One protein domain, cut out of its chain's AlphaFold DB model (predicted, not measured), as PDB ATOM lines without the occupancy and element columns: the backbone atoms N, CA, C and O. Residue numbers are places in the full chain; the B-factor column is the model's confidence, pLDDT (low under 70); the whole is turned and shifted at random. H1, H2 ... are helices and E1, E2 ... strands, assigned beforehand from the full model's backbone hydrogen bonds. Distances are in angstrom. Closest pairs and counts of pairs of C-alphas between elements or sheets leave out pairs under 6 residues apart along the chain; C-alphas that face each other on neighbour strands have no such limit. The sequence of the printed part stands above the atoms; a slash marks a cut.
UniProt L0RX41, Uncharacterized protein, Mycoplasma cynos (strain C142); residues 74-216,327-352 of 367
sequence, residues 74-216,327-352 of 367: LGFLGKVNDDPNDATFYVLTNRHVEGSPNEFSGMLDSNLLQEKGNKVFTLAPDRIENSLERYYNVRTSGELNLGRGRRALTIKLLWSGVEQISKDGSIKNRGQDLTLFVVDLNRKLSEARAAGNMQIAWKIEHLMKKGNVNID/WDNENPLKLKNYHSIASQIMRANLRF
ATOM      1  N   LEU A  74      32.858 -13.133 -14.472       95.44
ATOM      2  CA  LEU A  74      33.527 -12.238 -13.533       95.44
ATOM      3  C   LEU A  74      33.085 -12.530 -12.100       95.44
ATOM      4  O   LEU A  74      32.019 -13.111 -11.882       95.44
ATOM      5  N   GLY A  75      33.912 -12.108 -11.144       96.56
ATOM      6  CA  GLY A  75      33.682 -12.218  -9.709       96.56
ATOM      7  C   GLY A  75      33.709 -10.855  -9.010       96.56
ATOM      8  O   GLY A  75      34.698 -10.129  -9.107       96.56
ATOM      9  N   PHE A  76      32.658 -10.507  -8.269       97.81
ATOM     10  CA  PHE A  76      32.614  -9.344  -7.381       97.81
ATOM     11  C   PHE A  76      33.428  -9.629  -6.113       97.81
ATOM     12  O   PHE A  76      33.102 -10.539  -5.343       97.81
ATOM     13  N   LEU A  77      34.475  -8.837  -5.875       97.62
ATOM     14  CA  LEU A  77      35.313  -8.969  -4.680       97.62
ATOM     15  C   LEU A  77      34.754  -8.168  -3.506       97.62
ATOM     16  O   LEU A  77      34.772  -8.637  -2.378       97.62
ATOM     17  N   GLY A  78      34.224  -6.978  -3.745       96.44
ATOM     18  CA  GLY A  78      33.809  -6.108  -2.655       96.44
ATOM     19  C   GLY A  78      33.464  -4.718  -3.137       96.44
ATOM     20  O   GLY A  78      33.579  -4.426  -4.328       96.44
ATOM     21  N   LYS A  79      33.025  -3.878  -2.211       97.81
ATOM     22  CA  LYS A  79      32.771  -2.465  -2.458       97.81
ATOM     23  C   LYS A  79      34.078  -1.695  -2.536       97.81
ATOM     24  O   LYS A  79      35.099  -2.123  -2.003       97.81
ATOM     25  N   VAL A  80      34.035  -0.566  -3.232       98.19
ATOM     26  CA  VAL A  80      35.184   0.346  -3.300       98.19
ATOM     27  C   VAL A  80      35.308   1.245  -2.073       98.19
ATOM     28  O   VAL A  80      36.387   1.782  -1.844       98.19
ATOM     29  N   ASN A  81      34.224   1.383  -1.308       97.50
ATOM     30  CA  ASN A  81      34.161   2.124  -0.057       97.50
ATOM     31  C   ASN A  81      33.106   1.542   0.906       97.50
ATOM     32  O   ASN A  81      32.307   0.674   0.526       97.50
ATOM     33  N   ASP A  82      33.091   2.067   2.126       95.81
ATOM     34  CA  ASP A  82      32.218   1.664   3.225       95.81
ATOM     35  C   ASP A  82      30.839   2.368   3.240       95.81
ATOM     36  O   ASP A  82      30.016   2.052   4.103       95.81
ATOM     37  N   ASP A  83      30.514   3.275   2.300       96.62
ATOM     38  CA  ASP A  83      29.184   3.918   2.250       96.62
ATOM     39  C   ASP A  83      28.117   2.864   1.940       96.62
ATOM     40  O   ASP A  83      28.066   2.391   0.805       96.62
ATOM     41  N   PRO A  84      27.200   2.511   2.861       95.75
ATOM     42  CA  PRO A  84      26.230   1.437   2.658       95.75
ATOM     43  C   PRO A  84      25.285   1.659   1.469       95.75
ATOM     44  O   PRO A  84      24.686   0.687   1.015       95.75
ATOM     45  N   ASN A  85      25.164   2.884   0.944       96.25
ATOM     46  CA  ASN A  85      24.294   3.222  -0.182       96.25
ATOM     47  C   ASN A  85      25.003   3.228  -1.541       96.25
ATOM     48  O   ASN A  85      24.314   3.260  -2.561       96.25
ATOM     49  N   ASP A  86      26.334   3.151  -1.578       97.50
ATOM     50  CA  ASP A  86      27.080   3.087  -2.833       97.50
ATOM     51  C   ASP A  86      27.110   1.650  -3.383       97.50
ATOM     52  O   ASP A  86      27.552   0.708  -2.719       97.50
ATOM     53  N   ALA A  87      26.635   1.468  -4.613       97.69
ATOM     54  CA  ALA A  87      26.682   0.214  -5.360       97.69
ATOM     55  C   ALA A  87      27.881   0.149  -6.328       97.69
ATOM     56  O   ALA A  87      27.752  -0.345  -7.454       97.69
ATOM     57  N   THR A  88      29.043   0.652  -5.909       98.44
ATOM     58  CA  THR A  88      30.289   0.602  -6.684       98.44
ATOM     59  C   THR A  88      31.211  -0.501  -6.168       98.44
ATOM     60  O   THR A  88      31.536  -0.565  -4.982       98.44
ATOM     61  N   PHE A  89      31.653  -1.385  -7.068       98.50
ATOM     62  CA  PHE A  89      32.334  -2.628  -6.704       98.50
ATOM     63  C   PHE A  89      33.662  -2.831  -7.430       98.50
ATOM     64  O   PHE A  89      33.790  -2.535  -8.620       98.50
ATOM     65  N   TYR A  90      34.614  -3.445  -6.727       98.62
ATOM     66  CA  TYR A  90      35.766  -4.122  -7.306       98.62
ATOM     67  C   TYR A  90      35.349  -5.464  -7.906       98.62
ATOM     68  O   TYR A  90      34.748  -6.312  -7.240       98.62
ATOM     69  N   VAL A  91      35.719  -5.675  -9.164       98.12
ATOM     70  CA  VAL A  91      35.383  -6.869  -9.934       98.12
ATOM     71  C   VAL A  91      36.629  -7.443 -10.580       98.12
ATOM     72  O   VAL A  91      37.409  -6.726 -11.205       98.12
ATOM     73  N   LEU A  92      36.798  -8.752 -10.437       97.50
ATOM     74  CA  LEU A  92      37.919  -9.510 -10.963       97.50
ATOM     75  C   LEU A  92      37.455 -10.437 -12.087       97.50
ATOM     76  O   LEU A  92      36.405 -11.069 -12.007       97.50
ATOM     77  N   THR A  93      38.266 -10.552 -13.128       96.31
ATOM     78  CA  THR A  93      38.126 -11.572 -14.171       96.31
ATOM     79  C   THR A  93      39.508 -11.922 -14.724       96.31
ATOM     80  O   THR A  93      40.526 -11.431 -14.230       96.31
ATOM     81  N   ASN A  94      39.579 -12.776 -15.741       94.75
ATOM     82  CA  ASN A  94      40.834 -13.047 -16.426       94.75
ATOM     83  C   ASN A  94      41.223 -11.925 -17.389       94.75
ATOM     84  O   ASN A  94      40.383 -11.266 -18.006       94.75
ATOM     85  N   ARG A  95      42.531 -11.770 -17.590       93.81
ATOM     86  CA  ARG A  95      43.085 -10.794 -18.529       93.81
ATOM     87  C   ARG A  95      42.643 -11.074 -19.959       93.81
ATOM     88  O   ARG A  95      42.369 -10.131 -20.695       93.81
ATOM     89  N   HIS A  96      42.554 -12.343 -20.350       92.19
ATOM     90  CA  HIS A  96      42.079 -12.714 -21.686       92.19
ATOM     91  C   HIS A  96      40.570 -12.494 -21.896       92.19
ATOM     92  O   HIS A  96      40.129 -12.472 -23.040       92.19
ATOM     93  N   VAL A  97      39.790 -12.345 -20.820       92.94
ATOM     94  CA  VAL A  97      38.347 -12.071 -20.886       92.94
ATOM     95  C   VAL A  97      38.131 -10.579 -21.121       92.94
ATOM     96  O   VAL A  97      37.572 -10.184 -22.131       92.94
ATOM     97  N   GLU A  98      38.623  -9.720 -20.229       92.56
ATOM     98  CA  GLU A  98      38.378  -8.274 -20.337       92.56
ATOM     99  C   GLU A  98      39.314  -7.571 -21.339       92.56
ATOM    100  O   GLU A  98      38.962  -6.554 -21.941       92.56
ATOM    101  N   GLY A  99      40.518  -8.110 -21.537       84.06
ATOM    102  CA  GLY A  99      41.603  -7.421 -22.223       84.06
ATOM    103  C   GLY A  99      42.204  -6.318 -21.346       84.06
ATOM    104  O   GLY A  99      41.516  -5.581 -20.640       84.06
ATOM    105  N   SER A 100      43.521  -6.153 -21.384       84.25
ATOM    106  CA  SER A 100      44.219  -5.107 -20.627       84.25
ATOM    107  C   SER A 100      45.502  -4.694 -21.350       84.25
ATOM    108  O   SER A 100      45.920  -5.407 -22.269       84.25
ATOM    109  N   PRO A 101      46.123  -3.566 -20.961       89.38
ATOM    110  CA  PRO A 101      47.438  -3.186 -21.460       89.38
ATOM    111  C   PRO A 101      48.457  -4.330 -21.352       89.38
ATOM    112  O   PRO A 101      48.310  -5.257 -20.549       89.38
ATOM    113  N   ASN A 102      49.480  -4.296 -22.205       91.00
ATOM    114  CA  ASN A 102      50.582  -5.263 -22.159       91.00
ATOM    115  C   ASN A 102      51.645  -4.894 -21.115       91.00
ATOM    116  O   ASN A 102      52.364  -5.777 -20.662       91.00
ATOM    117  N   GLU A 103      51.687  -3.626 -20.708       94.75
ATOM    118  CA  GLU A 103      52.657  -3.060 -19.769       94.75
ATOM    119  C   GLU A 103      51.930  -2.404 -18.595       94.75
ATOM    120  O   GLU A 103      50.810  -1.898 -18.744       94.75
ATOM    121  N   PHE A 104      52.560  -2.393 -17.420       95.12
ATOM    122  CA  PHE A 104      51.963  -1.842 -16.205       95.12
ATOM    123  C   PHE A 104      51.801  -0.316 -16.274       95.12
ATOM    124  O   PHE A 104      50.846   0.230 -15.721       95.12
ATOM    125  N   SER A 105      52.673   0.361 -17.030       94.94
ATOM    126  CA  SER A 105      52.600   1.795 -17.361       94.94
ATOM    127  C   SER A 105      51.238   2.213 -17.941       94.94
ATOM    128  O   SER A 105      50.753   3.315 -17.678       94.94
ATOM    129  N   GLY A 106      50.560   1.304 -18.651       93.50
ATOM    130  CA  GLY A 106      49.212   1.505 -19.185       93.50
ATOM    131  C   GLY A 106      48.103   1.592 -18.129       93.50
ATOM    132  O   GLY A 106      46.939   1.702 -18.497       93.50
ATOM    133  N   MET A 107      48.433   1.516 -16.838       94.12
ATOM    134  CA  MET A 107      47.500   1.645 -15.709       94.12
ATOM    135  C   MET A 107      47.992   2.651 -14.656       94.12
ATOM    136  O   MET A 107      47.464   2.700 -13.548       94.12
ATOM    137  N   LEU A 108      49.016   3.443 -14.978       94.62
ATOM    138  CA  LEU A 108      49.564   4.474 -14.097       94.62
ATOM    139  C   LEU A 108      49.120   5.873 -14.524       94.62
ATOM    140  O   LEU A 108      48.678   6.091 -15.650       94.62
ATOM    141  N   ASP A 109      49.253   6.822 -13.600       90.56
ATOM    142  CA  ASP A 109      49.096   8.260 -13.829       90.56
ATOM    143  C   ASP A 109      47.790   8.623 -14.560       90.56
ATOM    144  O   ASP A 109      46.695   8.389 -14.040       90.56
ATOM    145  N   SER A 110      47.874   9.186 -15.768       90.56
ATOM    146  CA  SER A 110      46.708   9.553 -16.579       90.56
ATOM    147  C   SER A 110      45.876   8.349 -17.033       90.56
ATOM    148  O   SER A 110      44.686   8.521 -17.289       90.56
ATOM    149  N   ASN A 111      46.459   7.145 -17.074       94.19
ATOM    150  CA  ASN A 111      45.783   5.901 -17.446       94.19
ATOM    151  C   ASN A 111      45.160   5.161 -16.249       94.19
ATOM    152  O   ASN A 111      44.409   4.202 -16.445       94.19
ATOM    153  N   LEU A 112      45.446   5.581 -15.011       95.56
ATOM    154  CA  LEU A 112      44.801   5.009 -13.828       95.56
ATOM    155  C   LEU A 112      43.281   5.208 -13.916       95.56
ATOM    156  O   LEU A 112      42.821   6.336 -14.104       95.56
ATOM    157  N   LEU A 113      42.516   4.126 -13.719       96.31
ATOM    158  CA  LEU A 113      41.048   4.114 -13.797       96.31
ATOM    159  C   LEU A 113      40.500   4.478 -15.188       96.31
ATOM    160  O   LEU A 113      39.406   5.034 -15.294       96.31
ATOM    161  N   GLN A 114      41.229   4.133 -16.257       95.44
ATOM    162  CA  GLN A 114      40.770   4.342 -17.630       95.44
ATOM    163  C   GLN A 114      39.404   3.684 -17.872       95.44
ATOM    164  O   GLN A 114      39.197   2.499 -17.589       95.44
ATOM    165  N   GLU A 115      38.479   4.458 -18.437       95.69
ATOM    166  CA  GLU A 115      37.126   4.001 -18.729       95.69
ATOM    167  C   GLU A 115      37.066   3.111 -19.974       95.69
ATOM    168  O   GLU A 115      37.624   3.421 -21.026       95.69
ATOM    169  N   LYS A 116      36.325   2.006 -19.863       93.38
ATOM    170  CA  LYS A 116      35.970   1.124 -20.977       93.38
ATOM    171  C   LYS A 116      34.459   0.937 -21.016       93.38
ATOM    172  O   LYS A 116      33.877   0.355 -20.103       93.38
ATOM    173  N   GLY A 117      33.833   1.432 -22.080       92.19
ATOM    174  CA  GLY A 117      32.389   1.331 -22.297       92.19
ATOM    175  C   GLY A 117      31.944   0.011 -22.931       92.19
ATOM    176  O   GLY A 117      32.734  -0.913 -23.138       92.19
ATOM    177  N   ASN A 118      30.661  -0.033 -23.299       90.88
ATOM    178  CA  ASN A 118      30.021  -1.135 -24.027       90.88
ATOM    179  C   ASN A 118      30.095  -2.494 -23.313       90.88
ATOM    180  O   ASN A 118      30.148  -3.539 -23.959       90.88
ATOM    181  N   LYS A 119      30.085  -2.489 -21.976       92.81
ATOM    182  CA  LYS A 119      30.127  -3.714 -21.177       92.81
ATOM    183  C   LYS A 119      28.733  -4.276 -20.936       92.81
ATOM    184  O   LYS A 119      27.798  -3.548 -20.597       92.81
ATOM    185  N   VAL A 120      28.615  -5.585 -21.120       92.12
ATOM    186  CA  VAL A 120      27.375  -6.343 -20.963       92.12
ATOM    187  C   VAL A 120      27.621  -7.432 -19.936       92.12
ATOM    188  O   VAL A 120      28.358  -8.382 -20.200       92.12
ATOM    189  N   PHE A 121      26.999  -7.280 -18.768       92.94
ATOM    190  CA  PHE A 121      27.048  -8.278 -17.707       92.94
ATOM    191  C   PHE A 121      25.658  -8.854 -17.463       92.94
ATOM    192  O   PHE A 121      24.676  -8.114 -17.520       92.94
ATOM    193  N   THR A 122      25.568 -10.144 -17.156       91.38
ATOM    194  CA  THR A 122      24.316 -10.783 -16.724       91.38
ATOM    195  C   THR A 122      24.547 -11.490 -15.397       91.38
ATOM    196  O   THR A 122      25.396 -12.375 -15.310       91.38
ATOM    197  N   LEU A 123      23.816 -11.095 -14.355       92.19
ATOM    198  CA  LEU A 123      23.951 -11.689 -13.022       92.19
ATOM    199  C   LEU A 123      23.542 -13.167 -13.031       92.19
ATOM    200  O   LEU A 123      22.677 -13.578 -13.803       92.19
ATOM    201  N   ALA A 124      24.151 -13.963 -12.148       90.06
ATOM    202  CA  ALA A 124      23.814 -15.375 -12.001       90.06
ATOM    203  C   ALA A 124      22.319 -15.576 -11.677       90.06
ATOM    204  O   ALA A 124      21.842 -15.035 -10.667       90.06
ATOM    205  N   PRO A 125      21.582 -16.364 -12.482       85.50
ATOM    206  CA  PRO A 125      20.186 -16.675 -12.215       85.50
ATOM    207  C   PRO A 125      20.020 -17.777 -11.178       85.50
ATOM    208  O   PRO A 125      20.901 -18.603 -10.952       85.50
ATOM    209  N   ASP A 126      18.855 -17.821 -10.546       80.50
ATOM    210  CA  ASP A 126      18.461 -18.949  -9.700       80.50
ATOM    211  C   ASP A 126      17.719 -20.057 -10.453       80.50
ATOM    212  O   ASP A 126      17.351 -21.073  -9.861       80.50
ATOM    213  N   ARG A 127      17.514 -19.870 -11.759       74.00
ATOM    214  CA  ARG A 127      16.880 -20.823 -12.667       74.00
ATOM    215  C   ARG A 127      17.743 -20.992 -13.908       74.00
ATOM    216  O   ARG A 127      18.433 -20.070 -14.334       74.00
ATOM    217  N   ILE A 128      17.689 -22.184 -14.483       67.94
ATOM    218  CA  ILE A 128      18.373 -22.512 -15.730       67.94
ATOM    219  C   ILE A 128      17.366 -22.947 -16.780       67.94
ATOM    220  O   ILE A 128      16.381 -23.619 -16.459       67.94
ATOM    221  N   GLU A 129      17.656 -22.589 -18.028       66.00
ATOM    222  CA  GLU A 129      16.949 -23.116 -19.188       66.00
ATOM    223  C   GLU A 129      16.950 -24.646 -19.136       66.00
ATOM    224  O   GLU A 129      17.980 -25.286 -18.908       66.00
ATOM    225  N   ASN A 130      15.781 -25.240 -19.336       65.06
ATOM    226  CA  ASN A 130      15.642 -26.679 -19.486       65.06
ATOM    227  C   ASN A 130      14.460 -26.988 -20.413       65.06
ATOM    228  O   ASN A 130      13.747 -26.095 -20.868       65.06
ATOM    229  N   SER A 131      14.242 -28.266 -20.719       65.00
ATOM    230  CA  SER A 131      13.194 -28.686 -21.656       65.00
ATOM    231  C   SER A 131      11.764 -28.342 -21.207       65.00
ATOM    232  O   SER A 131      10.874 -28.320 -22.067       65.00
ATOM    233  N   LEU A 132      11.556 -28.066 -19.912       60.47
ATOM    234  CA  LEU A 132      10.303 -27.588 -19.318       60.47
ATOM    235  C   LEU A 132      10.243 -26.049 -19.303       60.47
ATOM    236  O   LEU A 132       9.223 -25.480 -19.674       60.47
ATOM    237  N   GLU A 133      11.348 -25.382 -18.964       60.34
ATOM    238  CA  GLU A 133      11.474 -23.919 -18.864       60.34
ATOM    239  C   GLU A 133      12.315 -23.354 -20.026       60.34
ATOM    240  O   GLU A 133      13.471 -22.956 -19.862       60.34
ATOM    241  N   ARG A 134      11.736 -23.351 -21.234       54.78
ATOM    242  CA  ARG A 134      12.439 -23.045 -22.503       54.78
ATOM    243  C   ARG A 134      12.712 -21.559 -22.759       54.78
ATOM    244  O   ARG A 134      13.354 -21.219 -23.746       54.78
ATOM    245  N   TYR A 135      12.199 -20.668 -21.915       56.25
ATOM    246  CA  TYR A 135      12.262 -19.217 -22.137       56.25
ATOM    247  C   TYR A 135      13.383 -18.522 -21.349       56.25
ATOM    248  O   TYR A 135      13.574 -17.316 -21.491       56.25
ATOM    249  N   TYR A 136      14.160 -19.270 -20.556       64.56
ATOM    250  CA  TYR A 136      15.167 -18.713 -19.649       64.56
ATOM    251  C   TYR A 136      16.591 -18.780 -20.213       64.56
ATOM    252  O   TYR A 136      17.524 -19.278 -19.582       64.56
ATOM    253  N   ASN A 137      16.785 -18.281 -21.430       68.12
ATOM    254  CA  ASN A 137      18.129 -18.196 -21.986       68.12
ATOM    255  C   ASN A 137      18.882 -17.025 -21.340       68.12
ATOM    256  O   ASN A 137      18.522 -15.865 -21.538       68.12
ATOM    257  N   VAL A 138      19.951 -17.294 -20.588       66.69
ATOM    258  CA  VAL A 138      20.713 -16.254 -19.860       66.69
ATOM    259  C   VAL A 138      21.246 -15.143 -20.775       66.69
ATOM    260  O   VAL A 138      21.399 -14.000 -20.343       66.69
ATOM    261  N   ARG A 139      21.506 -15.437 -22.052       67.50
ATOM    262  CA  ARG A 139      22.026 -14.456 -23.008       67.50
ATOM    263  C   ARG A 139      20.926 -13.580 -23.608       67.50
ATOM    264  O   ARG A 139      21.141 -12.389 -23.831       67.50
ATOM    265  N   THR A 140      19.760 -14.153 -23.906       62.28
ATOM    266  CA  THR A 140      18.714 -13.462 -24.681       62.28
ATOM    267  C   THR A 140      17.496 -13.038 -23.873       62.28
ATOM    268  O   THR A 140      16.855 -12.069 -24.275       62.28
ATOM    269  N   SER A 141      17.208 -13.680 -22.736       64.31
ATOM    270  CA  SER A 141      16.059 -13.344 -21.874       64.31
ATOM    271  C   SER A 141      16.135 -11.919 -21.324       64.31
ATOM    272  O   SER A 141      15.110 -11.274 -21.133       64.31
ATOM    273  N   GLY A 142      17.347 -11.404 -21.088       67.38
ATOM    274  CA  GLY A 142      17.574 -10.042 -20.601       67.38
ATOM    275  C   GLY A 142      17.160  -9.798 -19.143       67.38
ATOM    276  O   GLY A 142      17.404  -8.708 -18.638       67.38
ATOM    277  N   GLU A 143      16.590 -10.792 -18.457       77.06
ATOM    278  CA  GLU A 143      15.959 -10.641 -17.138       77.06
ATOM    279  C   GLU A 143      16.933 -10.172 -16.051       77.06
ATOM    280  O   GLU A 143      16.605  -9.308 -15.240       77.06
ATOM    281  N   LEU A 144      18.165 -10.681 -16.100       87.25
ATOM    282  CA  LEU A 144      19.259 -10.342 -15.184       87.25
ATOM    283  C   LEU A 144      20.389  -9.560 -15.859       87.25
ATOM    284  O   LEU A 144      21.502  -9.467 -15.333       87.25
ATOM    285  N   ASN A 145      20.126  -9.027 -17.052       88.19
ATOM    286  CA  ASN A 145      21.116  -8.301 -17.823       88.19
ATOM    287  C   ASN A 145      21.275  -6.869 -17.294       88.19
ATOM    288  O   ASN A 145      20.323  -6.095 -17.219       88.19
ATOM    289  N   LEU A 146      22.510  -6.498 -16.973       88.62
ATOM    290  CA  LEU A 146      22.873  -5.185 -16.454       88.62
ATOM    291  C   LEU A 146      23.209  -4.173 -17.556       88.62
ATOM    292  O   LEU A 146      23.409  -2.998 -17.265       88.62
ATOM    293  N   GLY A 147      23.249  -4.556 -18.830       79.75
ATOM    294  CA  GLY A 147      23.514  -3.590 -19.888       79.75
ATOM    295  C   GLY A 147      23.437  -4.181 -21.279       79.75
ATOM    296  O   GLY A 147      24.195  -5.074 -21.608       79.75
ATOM    297  N   ARG A 148      22.569  -3.631 -22.133       75.88
ATOM    298  CA  ARG A 148      22.541  -3.922 -23.572       75.88
ATOM    299  C   ARG A 148      22.199  -2.656 -24.353       75.88
ATOM    300  O   ARG A 148      21.373  -1.852 -23.913       75.88
ATOM    301  N   GLY A 149      22.850  -2.456 -25.498       74.69
ATOM    302  CA  GLY A 149      22.664  -1.259 -26.327       74.69
ATOM    303  C   GLY A 149      22.967   0.030 -25.554       74.69
ATOM    304  O   GLY A 149      23.984   0.124 -24.876       74.69
ATOM    305  N   ARG A 150      22.046   1.004 -25.585       71.38
ATOM    306  CA  ARG A 150      22.181   2.306 -24.891       71.38
ATOM    307  C   ARG A 150      22.310   2.207 -23.363       71.38
ATOM    308  O   ARG A 150      22.570   3.205 -22.704       71.38
ATOM    309  N   ARG A 151      22.094   1.019 -22.791       80.00
ATOM    310  CA  ARG A 151      22.190   0.749 -21.353       80.00
ATOM    311  C   ARG A 151      23.487   0.050 -20.953       80.00
ATOM    312  O   ARG A 151      23.576  -0.329 -19.787       80.00
ATOM    313  N   ALA A 152      24.428  -0.153 -21.878       86.06
ATOM    314  CA  ALA A 152      25.699  -0.804 -21.587       86.06
ATOM    315  C   ALA A 152      26.442  -0.118 -20.430       86.06
ATOM    316  O   ALA A 152      26.276   1.078 -20.174       86.06
ATOM    317  N   LEU A 153      27.221  -0.912 -19.705       94.25
ATOM    318  CA  LEU A 153      28.017  -0.456 -18.578       94.25
ATOM    319  C   LEU A 153      29.340   0.146 -19.055       94.25
ATOM    320  O   LEU A 153      29.872  -0.219 -20.110       94.25
ATOM    321  N   THR A 154      29.870   1.033 -18.222       95.19
ATOM    322  CA  THR A 154      31.255   1.492 -18.276       95.19
ATOM    323  C   THR A 154      31.967   0.940 -17.054       95.19
ATOM    324  O   THR A 154      31.431   0.989 -15.948       95.19
ATOM    325  N   ILE A 155      33.166   0.406 -17.258       96.69
ATOM    326  CA  ILE A 155      34.061  -0.011 -16.177       96.69
ATOM    327  C   ILE A 155      35.283   0.899 -16.139       96.69
ATOM    328  O   ILE A 155      35.635   1.493 -17.158       96.69
ATOM    329  N   LYS A 156      35.962   0.959 -14.995       97.75
ATOM    330  CA  LYS A 156      37.248   1.648 -14.836       97.75
ATOM    331  C   LYS A 156      38.340   0.630 -14.560       97.75
ATOM    332  O   LYS A 156      38.309  -0.038 -13.526       97.75
ATOM    333  N   LEU A 157      39.280   0.478 -15.488       97.31
ATOM    334  CA  LEU A 157      40.381  -0.472 -15.348       97.31
ATOM    335  C   LEU A 157      41.322  -0.019 -14.226       97.31
ATOM    336  O   LEU A 157      41.845   1.090 -14.278       97.31
ATOM    337  N   LEU A 158      41.544  -0.877 -13.230       97.75
ATOM    338  CA  LEU A 158      42.358  -0.538 -12.060       97.75
ATOM    339  C   LEU A 158      43.686  -1.297 -12.031       97.75
ATOM    340  O   LEU A 158      44.716  -0.728 -11.691       97.75
ATOM    341  N   TRP A 159      43.671  -2.584 -12.368       97.81
ATOM    342  CA  TRP A 159      44.866  -3.418 -12.303       97.81
ATOM    343  C   TRP A 159      44.788  -4.578 -13.291       97.81
ATOM    344  O   TRP A 159      43.714  -5.092 -13.598       97.81
ATOM    345  N   SER A 160      45.942  -5.041 -13.750       96.50
ATOM    346  CA  SER A 160      46.094  -6.263 -14.526       96.50
ATOM    347  C   SER A 160      47.389  -6.941 -14.124       96.50
ATOM    348  O   SER A 160      48.363  -6.267 -13.783       96.50
ATOM    349  N   GLY A 161      47.407  -8.269 -14.178       94.69
ATOM    350  CA  GLY A 161      48.555  -9.091 -13.821       94.69
ATOM    351  C   GLY A 161      49.677  -9.033 -14.855       94.69
ATOM    352  O   GLY A 161      50.109 -10.061 -15.360       94.69
ATOM    353  N   VAL A 162      50.154  -7.842 -15.198       95.06
ATOM    354  CA  VAL A 162      51.331  -7.623 -16.044       95.06
ATOM    355  C   VAL A 162      52.494  -7.152 -15.180       95.06
ATOM    356  O   VAL A 162      52.282  -6.516 -14.147       95.06
ATOM    357  N   GLU A 163      53.709  -7.520 -15.581       95.88
ATOM    358  CA  GLU A 163      54.966  -7.086 -14.953       95.88
ATOM    359  C   GLU A 163      55.009  -7.267 -13.427       95.88
ATOM    360  O   GLU A 163      55.515  -6.429 -12.691       95.88
ATOM    361  N   GLN A 164      54.448  -8.365 -12.921       95.25
ATOM    362  CA  GLN A 164      54.367  -8.603 -11.486       95.25
ATOM    363  C   GLN A 164      55.752  -8.856 -10.894       95.25
ATOM    364  O   GLN A 164      56.597  -9.534 -11.493       95.25
ATOM    365  N   ILE A 165      55.949  -8.312  -9.695       96.44
ATOM    366  CA  ILE A 165      57.217  -8.348  -8.977       96.44
ATOM    367  C   ILE A 165      57.144  -9.425  -7.892       96.44
ATOM    368  O   ILE A 165      56.138  -9.546  -7.187       96.44
ATOM    369  N   SER A 166      58.192 -10.234  -7.767       95.12
ATOM    370  CA  SER A 166      58.278 -11.262  -6.731       95.12
ATOM    371  C   SER A 166      58.414 -10.652  -5.331       95.12
ATOM    372  O   SER A 166      58.799  -9.496  -5.159       95.12
ATOM    373  N   LYS A 167      58.108 -11.443  -4.297       93.38
ATOM    374  CA  LYS A 167      58.156 -11.031  -2.883       93.38
ATOM    375  C   LYS A 167      59.541 -10.526  -2.451       93.38
ATOM    376  O   LYS A 167      59.626  -9.623  -1.627       93.38
ATOM    377  N   ASP A 168      60.607 -11.066  -3.036       94.38
ATOM    378  CA  ASP A 168      62.004 -10.657  -2.822       94.38
ATOM    379  C   ASP A 168      62.474  -9.528  -3.768       94.38
ATOM    380  O   ASP A 168      63.545  -8.958  -3.570       94.38
ATOM    381  N   GLY A 169      61.681  -9.178  -4.786       94.69
ATOM    382  CA  GLY A 169      62.005  -8.171  -5.797       94.69
ATOM    383  C   GLY A 169      62.948  -8.626  -6.920       94.69
ATOM    384  O   GLY A 169      63.333  -7.786  -7.741       94.69
ATOM    385  N   SER A 170      63.326  -9.910  -6.973       95.19
ATOM    386  CA  SER A 170      64.279 -10.445  -7.959       95.19
ATOM    387  C   SER A 170      63.679 -10.621  -9.363       95.19
ATOM    388  O   SER A 170      64.356 -10.364 -10.357       95.19
ATOM    389  N   ILE A 171      62.399 -10.987  -9.461       93.56
ATOM    390  CA  ILE A 171      61.646 -11.121 -10.716       93.56
ATOM    391  C   ILE A 171      60.710  -9.920 -10.853       93.56
ATOM    392  O   ILE A 171      60.054  -9.551  -9.883       93.56
ATOM    393  N   LYS A 172      60.624  -9.314 -12.047       93.38
ATOM    394  CA  LYS A 172      59.846  -8.075 -12.291       93.38
ATOM    395  C   LYS A 172      58.946  -8.102 -13.530       93.38
ATOM    396  O   LYS A 172      58.384  -7.086 -13.910       93.38
ATOM    397  N   ASN A 173      58.837  -9.242 -14.200       91.44
ATOM    398  CA  ASN A 173      58.156  -9.373 -15.489       91.44
ATOM    399  C   ASN A 173      57.146 -10.532 -15.500       91.44
ATOM    400  O   ASN A 173      56.852 -11.101 -16.553       91.44
ATOM    401  N   ARG A 174      56.621 -10.930 -14.333       91.31
ATOM    402  CA  ARG A 174      55.706 -12.072 -14.258       91.31
ATOM    403  C   ARG A 174      54.311 -11.686 -14.749       91.31
ATOM    404  O   ARG A 174      53.697 -10.756 -14.241       91.31
ATOM    405  N   GLY A 175      53.793 -12.449 -15.708       90.50
ATOM    406  CA  GLY A 175      52.391 -12.383 -16.113       90.50
ATOM    407  C   GLY A 175      51.489 -13.229 -15.211       90.50
ATOM    408  O   GLY A 175      51.868 -14.317 -14.774       90.50
ATOM    409  N   GLN A 176      50.276 -12.742 -14.984       90.62
ATOM    410  CA  GLN A 176      49.187 -13.402 -14.290       90.62
ATOM    411  C   GLN A 176      47.886 -13.075 -15.027       90.62
ATOM    412  O   GLN A 176      47.580 -11.917 -15.302       90.62
ATOM    413  N   ASP A 177      47.114 -14.102 -15.369       91.75
ATOM    414  CA  ASP A 177      45.893 -13.956 -16.160       91.75
ATOM    415  C   ASP A 177      44.719 -13.474 -15.299       91.75
ATOM    416  O   ASP A 177      43.734 -14.177 -15.098       91.75
ATOM    417  N   LEU A 178      44.856 -12.281 -14.733       94.50
ATOM    418  CA  LEU A 178      43.870 -11.627 -13.887       94.50
ATOM    419  C   LEU A 178      43.809 -10.142 -14.232       94.50
ATOM    420  O   LEU A 178      44.812  -9.521 -14.585       94.50
ATOM    421  N   THR A 179      42.626  -9.562 -14.122       96.50
ATOM    422  CA  THR A 179      42.383  -8.137 -14.319       96.50
ATOM    423  C   THR A 179      41.289  -7.695 -13.362       96.50
ATOM    424  O   THR A 179      40.257  -8.353 -13.243       96.50
ATOM    425  N   LEU A 180      41.546  -6.589 -12.670       98.00
ATOM    426  CA  LEU A 180      40.648  -5.953 -11.724       98.00
ATOM    427  C   LEU A 180      40.158  -4.632 -12.312       98.00
ATOM    428  O   LEU A 180      40.942  -3.805 -12.788       98.00
ATOM    429  N   PHE A 181      38.859  -4.407 -12.226       98.31
ATOM    430  CA  PHE A 181      38.235  -3.152 -12.603       98.31
ATOM    431  C   PHE A 181      37.152  -2.767 -11.605       98.31
ATOM    432  O   PHE A 181      36.714  -3.569 -10.780       98.31
ATOM    433  N   VAL A 182      36.729  -1.516 -11.690       98.56
ATOM    434  CA  VAL A 182      35.641  -0.959 -10.895       98.56
ATOM    435  C   VAL A 182      34.400  -0.842 -11.771       98.56
ATOM    436  O   VAL A 182      34.494  -0.402 -12.920       98.56
ATOM    437  N   VAL A 183      33.242  -1.215 -11.232       98.06
ATOM    438  CA  VAL A 183      31.938  -1.016 -11.874       98.06
ATOM    439  C   VAL A 183      30.988  -0.296 -10.922       98.06
ATOM    440  O   VAL A 183      30.856  -0.686  -9.766       98.06
ATOM    441  N   ASP A 184      30.326   0.744 -11.421       97.62
ATOM    442  CA  ASP A 184      29.266   1.470 -10.715       97.62
ATOM    443  C   ASP A 184      27.900   0.922 -11.152       97.62
ATOM    444  O   ASP A 184      27.531   0.979 -12.333       97.62
ATOM    445  N   LEU A 185      27.152   0.365 -10.197       97.50
ATOM    446  CA  LEU A 185      25.818  -0.192 -10.409       97.50
ATOM    447  C   LEU A 185      24.696   0.676  -9.818       97.50
ATOM    448  O   LEU A 185      23.536   0.273  -9.898       97.50
ATOM    449  N   ASN A 186      24.969   1.879  -9.301       97.50
ATOM    450  CA  ASN A 186      23.959   2.745  -8.671       97.50
ATOM    451  C   ASN A 186      22.820   3.098  -9.633       97.50
ATOM    452  O   ASN A 186      21.629   2.977  -9.314       97.50
ATOM    453  N   ARG A 187      23.179   3.464 -10.869       94.81
ATOM    454  CA  ARG A 187      22.199   3.715 -11.933       94.81
ATOM    455  C   ARG A 187      21.373   2.465 -12.229       94.81
ATOM    456  O   ARG A 187      20.173   2.571 -12.454       94.81
ATOM    457  N   LYS A 188      21.991   1.280 -12.205       94.81
ATOM    458  CA  LYS A 188      21.304   0.010 -12.481       94.81
ATOM    459  C   LYS A 188      20.343  -0.390 -11.389       94.81
ATOM    460  O   LYS A 188      19.243  -0.828 -11.702       94.81
ATOM    461  N   LEU A 189      20.727  -0.183 -10.138       96.19
ATOM    462  CA  LEU A 189      19.844  -0.383  -9.003       96.19
ATOM    463  C   LEU A 189      18.615   0.531  -9.100       96.19
ATOM    464  O   LEU A 189      17.484   0.066  -8.969       96.19
ATOM    465  N   SER A 190      18.826   1.811  -9.413       95.56
ATOM    466  CA  SER A 190      17.739   2.783  -9.579       95.56
ATOM    467  C   SER A 190      16.811   2.423 -10.747       95.56
ATOM    468  O   SER A 190      15.592   2.418 -10.589       95.56
ATOM    469  N   GLU A 191      17.377   2.054 -11.903       93.38
ATOM    470  CA  GLU A 191      16.623   1.573 -13.071       93.38
ATOM    471  C   GLU A 191      15.806   0.313 -12.748       93.38
ATOM    472  O   GLU A 191      14.641   0.223 -13.130       93.38
ATOM    473  N   ALA A 192      16.398  -0.654 -12.038       93.44
ATOM    474  CA  ALA A 192      15.738  -1.901 -11.668       93.44
ATOM    475  C   ALA A 192      14.550  -1.658 -10.728       93.44
ATOM    476  O   ALA A 192      13.465  -2.182 -10.978       93.44
ATOM    477  N   ARG A 193      14.725  -0.811  -9.703       95.25
ATOM    478  CA  ARG A 193      13.642  -0.406  -8.792       95.25
ATOM    479  C   ARG A 193      12.506   0.288  -9.545       95.25
ATOM    480  O   ARG A 193      11.353  -0.092  -9.379       95.25
ATOM    481  N   ALA A 194      12.831   1.246 -10.416       94.44
ATOM    482  CA  ALA A 194      11.835   1.981 -11.199       94.44
ATOM    483  C   ALA A 194      11.061   1.081 -12.179       94.44
ATOM    484  O   ALA A 194       9.871   1.287 -12.400       94.44
ATOM    485  N   ALA A 195      11.721   0.071 -12.751       91.25
ATOM    486  CA  ALA A 195      11.106  -0.886 -13.667       91.25
ATOM    487  C   ALA A 195      10.395  -2.058 -12.963       91.25
ATOM    488  O   ALA A 195       9.835  -2.917 -13.642       91.25
ATOM    489  N   GLY A 196      10.450  -2.143 -11.630       90.94
ATOM    490  CA  GLY A 196       9.915  -3.276 -10.874       90.94
ATOM    491  C   GLY A 196      10.710  -4.582 -11.027       90.94
ATOM    492  O   GLY A 196      10.211  -5.644 -10.655       90.94
ATOM    493  N   ASN A 197      11.941  -4.540 -11.552       90.50
ATOM    494  CA  ASN A 197      12.807  -5.717 -11.666       90.50
ATOM    495  C   ASN A 197      13.482  -6.013 -10.318       90.50
ATOM    496  O   ASN A 197      14.651  -5.687 -10.078       90.50
ATOM    497  N   MET A 198      12.715  -6.640  -9.428       91.69
ATOM    498  CA  MET A 198      13.142  -6.888  -8.052       91.69
ATOM    499  C   MET A 198      14.261  -7.924  -7.938       91.69
ATOM    500  O   MET A 198      14.966  -7.920  -6.936       91.69
ATOM    501  N   GLN A 199      14.492  -8.767  -8.950       89.69
ATOM    502  CA  GLN A 199      15.588  -9.736  -8.904       89.69
ATOM    503  C   GLN A 199      16.953  -9.054  -9.069       89.69
ATOM    504  O   GLN A 199      17.878  -9.349  -8.311       89.69
ATOM    505  N   ILE A 200      17.074  -8.103 -10.007       93.19
ATOM    506  CA  ILE A 200      18.288  -7.282 -10.150       93.19
ATOM    507  C   ILE A 200      18.484  -6.408  -8.910       93.19
ATOM    508  O   ILE A 200      19.593  -6.359  -8.376       93.19
ATOM    509  N   ALA A 201      17.421  -5.743  -8.439       95.75
ATOM    510  CA  ALA A 201      17.501  -4.892  -7.253       95.75
ATOM    511  C   ALA A 201      17.972  -5.694  -6.030       95.75
ATOM    512  O   ALA A 201      18.969  -5.329  -5.412       95.75
ATOM    513  N   TRP A 202      17.339  -6.843  -5.763       94.31
ATOM    514  CA  TRP A 202      17.721  -7.739  -4.675       94.31
ATOM    515  C   TRP A 202      19.173  -8.210  -4.793       94.31
ATOM    516  O   TRP A 202      19.895  -8.179  -3.805       94.31
ATOM    517  N   LYS A 203      19.641  -8.603  -5.985       93.88
ATOM    518  CA  LYS A 203      21.033  -9.043  -6.183       93.88
ATOM    519  C   LYS A 203      22.049  -7.949  -5.865       93.88
ATOM    520  O   LYS A 203      23.043  -8.231  -5.199       93.88
ATOM    521  N   ILE A 204      21.821  -6.729  -6.355       96.62
ATOM    522  CA  ILE A 204      22.733  -5.606  -6.112       96.62
ATOM    523  C   ILE A 204      22.712  -5.241  -4.624       96.62
ATOM    524  O   ILE A 204      23.767  -5.133  -4.012       96.62
ATOM    525  N   GLU A 205      21.531  -5.131  -4.014       96.88
ATOM    526  CA  GLU A 205      21.393  -4.836  -2.581       96.88
ATOM    527  C   GLU A 205      21.990  -5.935  -1.694       96.88
ATOM    528  O   GLU A 205      22.585  -5.643  -0.658       96.88
ATOM    529  N   HIS A 206      21.860  -7.200  -2.096       95.62
ATOM    530  CA  HIS A 206      22.489  -8.326  -1.413       95.62
ATOM    531  C   HIS A 206      24.011  -8.223  -1.485       95.62
ATOM    532  O   HIS A 206      24.666  -8.335  -0.457       95.62
ATOM    533  N   LEU A 207      24.581  -7.906  -2.655       95.56
ATOM    534  CA  LEU A 207      26.017  -7.628  -2.789       95.56
ATOM    535  C   LEU A 207      26.473  -6.449  -1.919       95.56
ATOM    536  O   LEU A 207      27.535  -6.530  -1.307       95.56
ATOM    537  N   MET A 208      25.673  -5.381  -1.821       96.94
ATOM    538  CA  MET A 208      25.975  -4.233  -0.955       96.94
ATOM    539  C   MET A 208      26.014  -4.627   0.528       96.94
ATOM    540  O   MET A 208      26.857  -4.123   1.263       96.94
ATOM    541  N   LYS A 209      25.124  -5.531   0.964       95.62
ATOM    542  CA  LYS A 209      25.019  -5.997   2.359       95.62
ATOM    543  C   LYS A 209      26.009  -7.105   2.719       95.62
ATOM    544  O   LYS A 209      26.395  -7.211   3.876       95.62
ATOM    545  N   LYS A 210      26.396  -7.940   1.751       91.56
ATOM    546  CA  LYS A 210      27.249  -9.123   1.961       91.56
ATOM    547  C   LYS A 210      28.677  -8.768   2.392       91.56
ATOM    548  O   LYS A 210      29.342  -9.598   3.003       91.56
ATOM    549  N   GLY A 211      29.134  -7.551   2.098       90.38
ATOM    550  CA  GLY A 211      30.486  -7.094   2.417       90.38
ATOM    551  C   GLY A 211      31.547  -7.626   1.451       90.38
ATOM    552  O   GLY A 211      31.251  -8.226   0.408       90.38
ATOM    553  N   ASN A 212      32.809  -7.375   1.777       96.38
ATOM    554  CA  ASN A 212      33.943  -7.752   0.938       96.38
ATOM    555  C   ASN A 212      34.312  -9.232   1.138       96.38
ATOM    556  O   ASN A 212      34.098  -9.789   2.210       96.38
ATOM    557  N   VAL A 213      34.870  -9.876   0.109       96.50
ATOM    558  CA  VAL A 213      35.411 -11.237   0.236       96.50
ATOM    559  C   VAL A 213      36.531 -11.262   1.267       96.50
ATOM    560  O   VAL A 213      37.329 -10.324   1.365       96.50
ATOM    561  N   ASN A 214      36.667 -12.391   1.950       95.38
ATOM    562  CA  ASN A 214      37.806 -12.624   2.819       95.38
ATOM    563  C   ASN A 214      39.030 -13.039   1.990       95.38
ATOM    564  O   ASN A 214      38.958 -13.919   1.125       95.38
ATOM    565  N   ILE A 215      40.161 -12.392   2.267       94.19
ATOM    566  CA  ILE A 215      41.470 -12.641   1.651       94.19
ATOM    567  C   ILE A 215      42.421 -13.104   2.768       94.19
ATOM    568  O   ILE A 215      43.304 -12.376   3.226       94.19
ATOM    569  N   ASP A 216      42.187 -14.326   3.261       88.50
ATOM    570  CA  ASP A 216      42.861 -14.881   4.451       88.50
ATOM    571  C   ASP A 216      43.662 -16.164   4.187       88.50
ATOM    572  O   ASP A 216      44.243 -16.761   5.105       88.50
ATOM    573  N   TRP A 327      51.130 -10.194   4.679       92.62
ATOM    574  CA  TRP A 327      50.906 -11.460   5.380       92.62
ATOM    575  C   TRP A 327      51.647 -11.592   6.703       92.62
ATOM    576  O   TRP A 327      51.177 -12.331   7.566       92.62
ATOM    577  N   ASP A 328      52.791 -10.929   6.832       91.94
ATOM    578  CA  ASP A 328      53.664 -10.984   7.998       91.94
ATOM    579  C   ASP A 328      53.480  -9.719   8.869       91.94
ATOM    580  O   ASP A 328      54.380  -9.337   9.618       91.94
ATOM    581  N   ASN A 329      52.306  -9.071   8.769       93.38
ATOM    582  CA  ASN A 329      51.928  -7.860   9.509       93.38
ATOM    583  C   ASN A 329      52.900  -6.685   9.280       93.38
ATOM    584  O   ASN A 329      53.019  -5.779  10.103       93.38
ATOM    585  N   GLU A 330      53.607  -6.689   8.151       93.56
ATOM    586  CA  GLU A 330      54.528  -5.637   7.759       93.56
ATOM    587  C   GLU A 330      53.782  -4.386   7.277       93.56
ATOM    588  O   GLU A 330      52.641  -4.451   6.815       93.56
ATOM    589  N   ASN A 331      54.444  -3.226   7.327       94.38
ATOM    590  CA  ASN A 331      53.907  -2.021   6.697       94.38
ATOM    591  C   ASN A 331      53.713  -2.276   5.182       94.38
ATOM    592  O   ASN A 331      54.712  -2.541   4.498       94.38
ATOM    593  N   PRO A 332      52.487  -2.142   4.632       94.50
ATOM    594  CA  PRO A 332      52.205  -2.430   3.224       94.50
ATOM    595  C   PRO A 332      53.069  -1.646   2.227       94.50
ATOM    596  O   PRO A 332      53.377  -2.147   1.148       94.50
ATOM    597  N   LEU A 333      53.535  -0.445   2.592       93.94
ATOM    598  CA  LEU A 333      54.413   0.381   1.754       93.94
ATOM    599  C   LEU A 333      55.826  -0.201   1.591       93.94
ATOM    600  O   LEU A 333      56.577   0.233   0.719       93.94
ATOM    601  N   LYS A 334      56.211  -1.169   2.431       94.38
ATOM    602  CA  LYS A 334      57.506  -1.861   2.354       94.38
ATOM    603  C   LYS A 334      57.459  -3.108   1.464       94.38
ATOM    604  O   LYS A 334      58.520  -3.668   1.166       94.38
ATOM    605  N   LEU A 335      56.269  -3.537   1.026       95.00
ATOM    606  CA  LEU A 335      56.109  -4.669   0.117       95.00
ATOM    607  C   LEU A 335      56.851  -4.409  -1.198       95.00
ATOM    608  O   LEU A 335      56.706  -3.359  -1.821       95.00
ATOM    609  N   LYS A 336      57.632  -5.392  -1.660       96.19
ATOM    610  CA  LYS A 336      58.422  -5.255  -2.896       96.19
ATOM    611  C   LYS A 336      57.556  -5.185  -4.152       96.19
ATOM    612  O   LYS A 336      57.947  -4.531  -5.118       96.19
ATOM    613  N   ASN A 337      56.385  -5.826  -4.140       95.56
ATOM    614  CA  ASN A 337      55.457  -5.791  -5.265       95.56
ATOM    615  C   ASN A 337      54.567  -4.542  -5.250       95.56
ATOM    616  O   ASN A 337      53.381  -4.606  -4.917       95.56
ATOM    617  N   TYR A 338      55.127  -3.414  -5.687       94.94
ATOM    618  CA  TYR A 338      54.375  -2.177  -5.926       94.94
ATOM    619  C   TYR A 338      53.503  -2.229  -7.199       94.94
ATOM    620  O   TYR A 338      52.796  -1.268  -7.508       94.94
ATOM    621  N   HIS A 339      53.530  -3.351  -7.935       96.56
ATOM    622  CA  HIS A 339      52.617  -3.657  -9.040       96.56
ATOM    623  C   HIS A 339      51.397  -4.482  -8.599       96.56
ATOM    624  O   HIS A 339      50.685  -5.024  -9.438       96.56
ATOM    625  N   SER A 340      51.150  -4.608  -7.294       97.31
ATOM    626  CA  SER A 340      50.028  -5.369  -6.733       97.31
ATOM    627  C   SER A 340      48.681  -4.640  -6.830       97.31
ATOM    628  O   SER A 340      48.626  -3.419  -7.010       97.31
ATOM    629  N   ILE A 341      47.581  -5.380  -6.646       97.75
ATOM    630  CA  ILE A 341      46.229  -4.798  -6.540       97.75
ATOM    631  C   ILE A 341      46.153  -3.771  -5.408       97.75
ATOM    632  O   ILE A 341      45.655  -2.671  -5.634       97.75
ATOM    633  N   ALA A 342      46.678  -4.089  -4.222       98.00
ATOM    634  CA  ALA A 342      46.695  -3.170  -3.089       98.00
ATOM    635  C   ALA A 342      47.350  -1.834  -3.443       98.00
ATOM    636  O   ALA A 342      46.806  -0.778  -3.135       98.00
ATOM    637  N   SER A 343      48.474  -1.873  -4.166       97.50
ATOM    638  CA  SER A 343      49.171  -0.659  -4.601       97.50
ATOM    639  C   SER A 343      48.313   0.188  -5.543       97.50
ATOM    640  O   SER A 343      48.327   1.413  -5.450       97.50
ATOM    641  N   GLN A 344      47.539  -0.440  -6.432       97.94
ATOM    642  CA  GLN A 344      46.623   0.275  -7.327       97.94
ATOM    643  C   GLN A 344      45.399   0.836  -6.597       97.94
ATOM    644  O   GLN A 344      45.010   1.972  -6.857       97.94
ATOM    645  N   ILE A 345      44.837   0.103  -5.633       98.44
ATOM    646  CA  ILE A 345      43.767   0.616  -4.766       98.44
ATOM    647  C   ILE A 345      44.267   1.821  -3.959       98.44
ATOM    648  O   ILE A 345      43.605   2.853  -3.947       98.44
ATOM    649  N   MET A 346      45.467   1.752  -3.373       98.00
ATOM    650  CA  MET A 346      46.069   2.895  -2.677       98.00
ATOM    651  C   MET A 346      46.283   4.093  -3.609       98.00
ATOM    652  O   MET A 346      46.016   5.220  -3.216       98.00
ATOM    653  N   ARG A 347      46.713   3.883  -4.862       97.69
ATOM    654  CA  ARG A 347      46.810   4.968  -5.860       97.69
ATOM    655  C   ARG A 347      45.443   5.571  -6.192       97.69
ATOM    656  O   ARG A 347      45.345   6.786  -6.344       97.69
ATOM    657  N   ALA A 348      44.399   4.747  -6.296       98.12
ATOM    658  CA  ALA A 348      43.031   5.213  -6.506       98.12
ATOM    659  C   ALA A 348      42.522   6.035  -5.310       98.12
ATOM    660  O   ALA A 348      41.999   7.123  -5.528       98.12
ATOM    661  N   ASN A 349      42.754   5.572  -4.076       98.19
ATOM    662  CA  ASN A 349      42.463   6.312  -2.844       98.19
ATOM    663  C   ASN A 349      43.256   7.628  -2.766       98.19
ATOM    664  O   ASN A 349      42.671   8.667  -2.513       98.19
ATOM    665  N   LEU A 350      44.554   7.643  -3.080       96.62
ATOM    666  CA  LEU A 350      45.344   8.883  -3.081       96.62
ATOM    667  C   LEU A 350      44.841   9.913  -4.104       96.62
ATOM    668  O   LEU A 350      44.962  11.114  -3.877       96.62
ATOM    669  N   ARG A 351      44.301   9.456  -5.240       96.19
ATOM    670  CA  ARG A 351      43.772  10.335  -6.293       96.19
ATOM    671  C   ARG A 351      42.332  10.782  -6.032       96.19
ATOM    672  O   ARG A 351      41.977  11.890  -6.423       96.19
ATOM    673  N   PHE A 352      41.520   9.920  -5.426       96.88
ATOM    674  CA  PHE A 352      40.095  10.130  -5.159       96.88
ATOM    675  C   PHE A 352      39.730   9.568  -3.767       96.88
ATOM    676  O   PHE A 352      39.037   8.543  -3.674       96.88
TER     677      PHE A 352
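What this domain is: This is residues 74 to 216 and 327 to 352 of the 367 residues of an uncharacterized protein of Mycoplasma cynos (strain C142) (UniProt L0RX41). What shape do these atoms make? A strongly twisted sheet of five strands runs through the middle of an elongated body, with the helical hairpin of H3 and H4 toward one end of the length and H5 crossing over E5 toward the other. The unnamed stretch 124 to 152 lies toward the hairpin's end, and residues 161 to 178 and 327 to 340 toward the other. What is it made of? The 169 printed residues hold five named helices and six named strands, in the order E1 E2 H1 H2 E3 E4 E5 E6 H3 H4 H5; the sheet's order is E1, E2, E6, E5, E3, antiparallel, and the class is mixed, with under half of the residues, 76, in named elements. The whole is only just compact, close to loose, with a radius of gyration of the C-alphas of 18.1 A and spans of 57 by 32 by 32 A.

How they stand to each other: How do the strands pair? Edge strand E1, residues 74 to 79, forms a hairpin with E2, residues 88 to 93, with N 75 and O 92 within hydrogen-bond range at 2.8 A. E2 neighbours E6, residues 179 to 184, with N 91 and O 181 at 2.8 A, and E6 forms a hairpin with E5, residues 153 to 160, with N 182 and O 156 at 2.8 A. E5 bends by 50 degrees at residue 156 and neighbours edge strand E3, residues 114 to 119, with N 116 and O 155 at 2.8 A. Which longer helices are on the sheet? H4, residues 198 to 210, runs across E2 at 80 degrees on the local plane, fitted to just 6 C-alphas, at a height over the sheet of 11.4 A; it is over E2 and only just over E1, on which 3 of its C-alphas fall, and the closest C-alphas of E1 and H4 are those of Lys 79 and Met 208, 7.2 A apart. H5, residues 341 to 351, runs across E5 at 71 degrees on the local plane, also fitted to just 6 C-alphas, at a height of 5.5 A, with the C-alphas of Trp 159 and Ile 341 closest at 6.1 A. Where are the others? H3, residues 186 to 194, is not on the sheet but touches H4 in a helical hairpin, opposite ways at a steep tilt of 40 degrees, with the C-alphas of Leu 189 and Ala 201 closest at 5.4 A. H1, residues 95 to 98, is on the sheet at a height of 7.8 A, only just over none of the strands, with 2 of its C-alphas falling on E6, while H2, residues 104 to 107, only grazes the sheet. E4, residues 121 to 123, pairs with no named strand, and E3 runs on into it at 69 degrees. Do the helix backbones hold their pairs? In H3, H4 and H5 every O i to N i+4 pair is within hydrogen-bond range; H1 and H2 are too short for such a pair.

Where its parts are: Where do the first and last elements lie? E1 begins at C-alpha 74 at (33.527, -12.238, -13.533), and H5 ends at C-alpha 351 at (43.772, 10.335, -6.293). Which elements are longest? E5 measures 19.4 A from first to last C-alpha, H4 17.4 A, E6 16.7 A, E2 16.3 A and H5 15.3 A.

The domain as a whole: How large is it, and is it cut? The two C-alphas farthest apart, those of Leu 132 and Lys 334, are 58.0 A apart; residues 217 to 326 are not printed, and C-alphas 216 and 327 across the cut are 8.8 A apart. Which links are long, and where is confidence low? The links E4 to E5 and E5 to E6 are long, with 29 and 18 residues. Residues 128 to 142 are under 70 in pLDDT, and residues 130 to 135 stand free.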